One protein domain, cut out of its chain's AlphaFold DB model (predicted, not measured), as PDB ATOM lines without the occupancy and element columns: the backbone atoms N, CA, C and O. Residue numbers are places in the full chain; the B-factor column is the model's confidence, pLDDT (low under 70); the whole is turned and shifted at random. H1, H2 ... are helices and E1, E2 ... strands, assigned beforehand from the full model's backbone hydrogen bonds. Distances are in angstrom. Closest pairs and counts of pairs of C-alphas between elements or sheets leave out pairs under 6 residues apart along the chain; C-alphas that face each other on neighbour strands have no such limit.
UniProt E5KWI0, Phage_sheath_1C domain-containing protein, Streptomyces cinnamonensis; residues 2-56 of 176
ATOM      1  N   CYS A   2     235.925 160.073 114.833       88.38
ATOM      2  CA  CYS A   2     235.711 159.839 116.269       88.38
ATOM      3  C   CYS A   2     236.554 158.687 116.841       88.38
ATOM      4  O   CYS A   2     237.382 158.939 117.702       88.38
ATOM      5  N   CYS A   3     236.457 157.473 116.284       90.56
ATOM      6  CA  CYS A   3     237.203 156.314 116.797       90.56
ATOM      7  C   CYS A   3     238.726 156.518 116.797       90.56
ATOM      8  O   CYS A   3     239.412 156.091 117.716       90.56
ATOM      9  N   ARG A   4     239.257 157.193 115.767       90.69
ATOM     10  CA  ARG A   4     240.689 157.503 115.671       90.69
ATOM     11  C   ARG A   4     241.107 158.495 116.757       90.69
ATOM     12  O   ARG A   4     242.085 158.256 117.449       90.69
ATOM     13  N   VAL A   5     240.349 159.583 116.923       91.81
ATOM     14  CA  VAL A   5     240.628 160.588 117.958       91.81
ATOM     15  C   VAL A   5     240.518 159.979 119.355       91.81
ATOM     16  O   VAL A   5     241.369 160.261 120.189       91.81
ATOM     17  N   ASP A   6     239.544 159.104 119.594       92.44
ATOM     18  CA  ASP A   6     239.404 158.431 120.888       92.44
ATOM     19  C   ASP A   6     240.605 157.547 121.211       92.44
ATOM     20  O   ASP A   6     241.080 157.561 122.342       92.44
ATOM     21  N   ALA A   7     241.111 156.802 120.223       90.81
ATOM     22  CA  ALA A   7     242.276 155.941 120.400       90.81
ATOM     23  C   ALA A   7     243.572 156.742 120.613       90.81
ATOM     24  O   ALA A   7     244.421 156.336 121.399       90.81
ATOM     25  N   GLU A   8     243.728 157.875 119.922       92.12
ATOM     26  CA  GLU A   8     244.953 158.689 119.958       92.12
ATOM     27  C   GLU A   8     244.993 159.673 121.137       92.12
ATOM     28  O   GLU A   8     246.062 159.966 121.668       92.12
ATOM     29  N   ARG A   9     243.843 160.242 121.510       91.19
ATOM     30  CA  ARG A   9     243.735 161.387 122.432       91.19
ATOM     31  C   ARG A   9     242.682 161.208 123.526       91.19
ATOM     32  O   ARG A   9     242.572 162.069 124.391       91.19
ATOM     33  N   GLY A  10     241.912 160.124 123.503       91.88
ATOM     34  CA  GLY A  10     240.830 159.872 124.449       91.88
ATOM     35  C   GLY A  10     239.498 160.516 124.055       91.88
ATOM     36  O   GLY A  10     239.428 161.474 123.288       91.88
ATOM     37  N   VAL A  11     238.408 159.992 124.618       93.25
ATOM     38  CA  VAL A  11     237.024 160.396 124.290       93.25
ATOM     39  C   VAL A  11     236.687 161.851 124.653       93.25
ATOM     40  O   VAL A  11     235.795 162.451 124.054       93.25
ATOM     41  N   HIS A  12     237.420 162.425 125.611       91.31
ATOM     42  CA  HIS A  12     237.297 163.817 126.055       91.31
ATOM     43  C   HIS A  12     237.837 164.818 125.021       91.31
ATOM     44  O   HIS A  12     237.563 166.014 125.092       91.31
ATOM     45  N   ALA A  13     238.604 164.346 124.042       92.44
ATOM     46  CA  ALA A  13     239.147 165.176 122.991       92.44
ATOM     47  C   ALA A  13     238.079 165.490 121.929       92.44
ATOM     48  O   ALA A  13     237.376 164.603 121.440       92.44
ATOM     49  N   ALA A  14     237.987 166.759 121.520       92.25
ATOM     50  CA  ALA A  14     237.102 167.152 120.427       92.25
ATOM     51  C   ALA A  14     237.487 166.406 119.128       92.25
ATOM     52  O   ALA A  14     238.657 166.472 118.721       92.25
ATOM     53  N   PRO A  15     236.539 165.716 118.459       91.88
ATOM     54  CA  PRO A  15     236.798 164.961 117.237       91.88
ATOM     55  C   PRO A  15     236.880 165.890 116.016       91.88
ATOM     56  O   PRO A  15     236.069 165.812 115.099       91.88
ATOM     57  N   VAL A  16     237.876 166.774 116.014       92.69
ATOM     58  CA  VAL A  16     238.176 167.741 114.946       92.69
ATOM     59  C   VAL A  16     239.501 167.401 114.264       92.69
ATOM     60  O   VAL A  16     240.355 166.712 114.828       92.69
ATOM     61  N   GLY A  17     239.707 167.904 113.048       91.38
ATOM     62  CA  GLY A  17     240.963 167.757 112.314       91.38
ATOM     63  C   GLY A  17     240.785 167.287 110.874       91.38
ATOM     64  O   GLY A  17     239.721 167.438 110.284       91.38
ATOM     65  N   ALA A  18     241.855 166.745 110.289       88.75
ATOM     66  CA  ALA A  18     241.864 166.336 108.886       88.75
ATOM     67  C   ALA A  18     241.047 165.056 108.649       88.75
ATOM     68  O   ALA A  18     241.089 164.109 109.449       88.75
ATOM     69  N   LEU A  19     240.324 165.033 107.529       86.94
ATOM     70  CA  LEU A  19     239.651 163.840 107.027       86.94
ATOM     71  C   LEU A  19     240.605 163.030 106.142       86.94
ATOM     72  O   LEU A  19     241.381 163.585 105.371       86.94
ATOM     73  N   VAL A  20     240.543 161.704 106.262       87.00
ATOM     74  CA  VAL A  20     241.367 160.775 105.475       87.00
ATOM     75  C   VAL A  20     240.581 160.353 104.236       87.00
ATOM     76  O   VAL A  20     239.404 160.023 104.349       87.00
ATOM     77  N   GLY A  21     241.225 160.366 103.067       87.69
ATOM     78  CA  GLY A  21     240.612 159.941 101.801       87.69
ATOM     79  C   GLY A  21     239.650 160.956 101.172       87.69
ATOM     80  O   GLY A  21     238.989 160.636 100.190       87.69
ATOM     81  N   VAL A  22     239.568 162.178 101.708       89.06
ATOM     82  CA  VAL A  22     238.712 163.239 101.161       89.06
ATOM     83  C   VAL A  22     239.521 164.125 100.224       89.06
ATOM     84  O   VAL A  22     240.489 164.757 100.640       89.06
ATOM     85  N   VAL A  23     239.096 164.188  98.962       86.00
ATOM     86  CA  VAL A  23     239.768 164.973  97.915       86.00
ATOM     87  C   VAL A  23     239.211 166.393  97.832       86.00
ATOM     88  O   VAL A  23     239.970 167.350  97.717       86.00
ATOM     89  N   LYS A  24     237.884 166.547  97.906       87.88
ATOM     90  CA  LYS A  24     237.213 167.849  97.856       87.88
ATOM     91  C   LYS A  24     235.859 167.813  98.556       87.88
ATOM     92  O   LYS A  24     235.243 166.757  98.671       87.88
ATOM     93  N   GLN A  25     235.401 168.985  98.975       88.69
ATOM     94  CA  GLN A  25     234.002 169.236  99.317       88.69
ATOM     95  C   GLN A  25     233.204 169.537  98.040       88.69
ATOM     96  O   GLN A  25     233.761 170.062  97.077       88.69
ATOM     97  N   GLU A  26     231.916 169.191  98.018       91.19
ATOM     98  CA  GLU A  26     231.032 169.485  96.880       91.19
ATOM     99  C   GLU A  26     230.848 170.994  96.689       91.19
ATOM    100  O   GLU A  26     230.938 171.499  95.572       91.19
ATOM    101  N   ARG A  27     230.654 171.709  97.799       91.44
ATOM    102  CA  ARG A  27     230.500 173.159  97.835       91.44
ATOM    103  C   ARG A  27     231.402 173.749  98.904       91.44
ATOM    104  O   ARG A  27     231.433 173.263 100.033       91.44
ATOM    105  N   GLU A  28     232.114 174.807  98.550       89.81
ATOM    106  CA  GLU A  28     232.819 175.635  99.518       89.81
ATOM    107  C   GLU A  28     231.875 176.696 100.074       89.81
ATOM    108  O   GLU A  28     231.180 177.372  99.320       89.81
ATOM    109  N   LEU A  29     231.820 176.799 101.401       90.94
ATOM    110  CA  LEU A  29     230.970 177.762 102.088       90.94
ATOM    111  C   LEU A  29     231.734 179.066 102.328       90.94
ATOM    112  O   LEU A  29     232.846 179.063 102.876       90.94
ATOM    113  N   THR A  30     231.090 180.181 101.999       93.25
ATOM    114  CA  THR A  30     231.543 181.520 102.391       93.25
ATOM    115  C   THR A  30     231.595 181.656 103.918       93.25
ATOM    116  O   THR A  30     231.044 180.834 104.655       93.25
ATOM    117  N   GLU A  31     232.277 182.684 104.433       90.94
ATOM    118  CA  GLU A  31     232.310 182.928 105.884       90.94
ATOM    119  C   GLU A  31     230.899 183.154 106.452       90.94
ATOM    120  O   GLU A  31     230.538 182.513 107.433       90.94
ATOM    121  N   ALA A  32     230.071 183.954 105.774       94.56
ATOM    122  CA  ALA A  32     228.702 184.250 106.201       94.56
ATOM    123  C   ALA A  32     227.798 183.003 106.238       94.56
ATOM    124  O   ALA A  32     227.018 182.821 107.175       94.56
ATOM    125  N   GLU A  33     227.913 182.105 105.251       94.31
ATOM    126  CA  GLU A  33     227.183 180.831 105.267       94.31
ATOM    127  C   GLU A  33     227.650 179.927 106.410       94.31
ATOM    128  O   GLU A  33     226.827 179.273 107.051       94.31
ATOM    129  N   ARG A  34     228.961 179.889 106.689       92.06
ATOM    130  CA  ARG A  34     229.510 179.101 107.803       92.06
ATOM    131  C   ARG A  34     229.066 179.640 109.151       92.06
ATOM    132  O   ARG A  34     228.729 178.838 110.015       92.06
ATOM    133  N   GLU A  35     229.051 180.955 109.323       91.06
ATOM    134  CA  GLU A  35     228.557 181.599 110.538       91.06
ATOM    135  C   GLU A  35     227.069 181.297 110.746       91.06
ATOM    136  O   GLU A  35     226.681 180.812 111.809       91.06
ATOM    137  N   SER A  36     226.260 181.455 109.693       93.88
ATOM    138  CA  SER A  36     224.824 181.145 109.717       93.88
ATOM    139  C   SER A  36     224.560 179.676 110.063       93.88
ATOM    140  O   SER A  36     223.730 179.370 110.915       93.88
ATOM    141  N   ALA A  37     225.294 178.746 109.447       91.12
ATOM    142  CA  ALA A  37     225.174 177.318 109.735       91.12
ATOM    143  C   ALA A  37     225.676 176.968 111.150       91.12
ATOM    144  O   ALA A  37     225.058 176.171 111.856       91.12
ATOM    145  N   GLY A  38     226.766 177.593 111.599       88.38
ATOM    146  CA  GLY A  38     227.319 177.406 112.939       88.38
ATOM    147  C   GLY A  38     226.395 177.909 114.050       88.38
ATOM    148  O   GLY A  38     226.367 177.305 115.126       88.38
ATOM    149  N   ALA A  39     225.606 178.958 113.790       87.56
ATOM    150  CA  ALA A  39     224.544 179.431 114.681       87.56
ATOM    151  C   ALA A  39     223.401 178.410 114.835       87.56
ATOM    152  O   ALA A  39     222.740 178.381 115.868       87.56
ATOM    153  N   LEU A  40     223.217 177.524 113.849       89.62
ATOM    154  CA  LEU A  40     222.272 176.401 113.890       89.62
ATOM    155  C   LEU A  40     222.891 175.107 114.459       89.62
ATOM    156  O   LEU A  40     222.275 174.046 114.388       89.62
ATOM    157  N   GLY A  41     224.120 175.162 114.986       86.81
ATOM    158  CA  GLY A  41     224.821 173.991 115.525       86.81
ATOM    159  C   GLY A  41     225.411 173.056 114.462       86.81
ATOM    160  O   GLY A  41     225.805 171.932 114.776       86.81
ATOM    161  N   VAL A  42     225.502 173.492 113.200       92.06
ATOM    162  CA  VAL A  42     226.085 172.688 112.117       92.06
ATOM    163  C   VAL A  42     227.611 172.786 112.139       92.06
ATOM    164  O   VAL A  42     228.196 173.865 112.041       92.06
ATOM    165  N   ASN A  43     228.279 171.632 112.214       93.25
ATOM    166  CA  ASN A  43     229.738 171.541 112.141       93.25
ATOM    167  C   ASN A  43     230.204 171.497 110.679       93.25
ATOM    168  O   ASN A  43     230.257 170.433 110.060       93.25
ATOM    169  N   CYS A  44     230.548 172.657 110.125       91.44
ATOM    170  CA  CYS A  44     230.969 172.789 108.729       91.44
ATOM    171  C   CYS A  44     232.376 172.217 108.469       91.44
ATOM    172  O   CYS A  44     233.306 172.403 109.262       91.44
ATOM    173  N   LEU A  45     232.548 171.578 107.307       92.25
ATOM    174  CA  LEU A  45     233.865 171.253 106.759       92.25
ATOM    175  C   LEU A  45     234.511 172.509 106.170       92.25
ATOM    176  O   LEU A  45     233.822 173.388 105.650       92.25
ATOM    177  N   ARG A  46     235.839 172.596 106.251       90.19
ATOM    178  CA  ARG A  46     236.604 173.699 105.665       90.19
ATOM    179  C   ARG A  46     237.852 173.182 104.973       90.19
ATOM    180  O   ARG A  46     238.592 172.377 105.540       90.19
ATOM    181  N   PHE A  47     238.112 173.691 103.774       90.00
ATOM    182  CA  PHE A  47     239.410 173.545 103.138       90.00
ATOM    183  C   PHE A  47     240.410 174.503 103.784       90.00
ATOM    184  O   PHE A  47     240.162 175.703 103.905       90.00
ATOM    185  N   VAL A  48     241.541 173.963 104.223       87.50
ATOM    186  CA  VAL A  48     242.658 174.741 104.751       87.50
ATOM    187  C   VAL A  48     243.851 174.496 103.841       87.50
ATOM    188  O   VAL A  48     244.297 173.355 103.677       87.50
ATOM    189  N   GLN A  49     244.365 175.566 103.233       87.88
ATOM    190  CA  GLN A  49     245.494 175.487 102.312       87.88
ATOM    191  C   GLN A  49     246.688 174.788 102.984       87.88
ATOM    192  O   GLN A  49     247.050 175.100 104.115       87.88
ATOM    193  N   GLY A  50     247.263 173.791 102.304       86.88
ATOM    194  CA  GLY A  50     248.368 172.976 102.828       86.88
ATOM    195  C   GLY A  50     247.976 171.897 103.850       86.88
ATOM    196  O   GLY A  50     248.825 171.089 104.211       86.88
ATOM    197  N   GLN A  51     246.716 171.835 104.301       86.31
ATOM    198  CA  GLN A  51     246.229 170.832 105.267       86.31
ATOM    199  C   GLN A  51     245.023 170.015 104.772       86.31
ATOM    200  O   GLN A  51     244.618 169.059 105.437       86.31
ATOM    201  N   GLY A  52     244.445 170.373 103.622       88.62
ATOM    202  CA  GLY A  52     243.301 169.681 103.029       88.62
ATOM    203  C   GLY A  52     241.971 170.012 103.711       88.62
ATOM    204  O   GLY A  52     241.817 171.057 104.348       88.62
ATOM    205  N   ILE A  53     240.982 169.126 103.553       91.88
ATOM    206  CA  ILE A  53     239.650 169.287 104.152       91.88
ATOM    207  C   ILE A  53     239.682 168.883 105.629       91.88
ATOM    208  O   ILE A  53     240.104 167.777 105.987       91.88
ATOM    209  N   ARG A  54     239.195 169.775 106.495       91.69
ATOM    210  CA  ARG A  54     239.171 169.591 107.948       91.69
ATOM    211  C   ARG A  54     237.779 169.803 108.532       91.69
ATOM    212  O   ARG A  54     237.007 170.632 108.056       91.69
ATOM    213  N   VAL A  55     237.504 169.083 109.612       92.06
ATOM    214  CA  VAL A  55     236.420 169.374 110.557       92.06
ATOM    215  C   VAL A  55     236.967 170.367 111.577       92.06
ATOM    216  O   VAL A  55     237.987 170.077 112.204       92.06
ATOM    217  N   LEU A  56     236.324 171.526 111.732       85.88
ATOM    218  CA  LEU A  56     236.771 172.577 112.660       85.88
ATOM    219  C   LEU A  56     235.837 172.792 113.855       85.88
ATOM    220  O   LEU A  56     236.246 173.415 114.828       85.88
TER     221      LEU A  56
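What this domain is: This is residues 2 to 56 of the 176 residues of the protein "Phage_sheath_1C domain-containing protein" of Streptomyces cinnamonensis (UniProt E5KWI0). A small two-stranded hairpin, E1 and E2, sits in the middle of a loose frame, with a short helix toward each end, H1 at one and H2 at the other. A long link, residues 10 to 30, sweeps from H1 past the hairpin to H2, and on the way its residues 17 to 18 pair antiparallel with residues 54 to 55 of E2. The printed part has 55 residues, with two named helices and two named strands that follow along the chain as H1, H2, E1, E2; the sheet, in the order E1 - E2, is antiparallel. The class is mixed, helices and strands, with under half of the residues in named elements. The whole is only just loose, close to compact, with a radius of gyration of the C-alphas of 12.5 A and spans of 34 by 26 by 16 A.

Where its parts are: Find C-alpha 2 at (235.711, 159.839, 116.269); from there H1, residues 2 to 9, runs 10.2 A. H2, residues 31 to 39, begins at C-alpha 31, (232.310, 182.928, 105.884), and runs 12.2 A. E1, residues 45 to 48, runs 9.7 A. E2, residues 52 to 55, runs 10.2 A and ends at C-alpha 55, (236.420, 169.374, 110.557).

How they stand to each other: Look first at the hairpin of E1 and E2, antiparallel at 142 degrees. The C-alphas of Phe 47 and Ile 53 face each other at 4.4 A. N 54 and O 46, at 2.8 A, are within hydrogen-bond range, as are N 46 and O 54, at 2.9 A. H1 is apart from E1, E2 and H2, and H2 is apart from E2. In H1 and H2 every O i to N i+4 pair is within hydrogen-bond range.

The domain as a whole: The two C-alphas farthest apart, those of Ala 7 and Ala 32, are 34.5 A from each other. The printed part has no cut. The link from H1 to H2 is long; those from H2 to E1 and from E1 to E2 are tight. The mean pLDDT of the printed part is 90.4, and no printed residue is under 70.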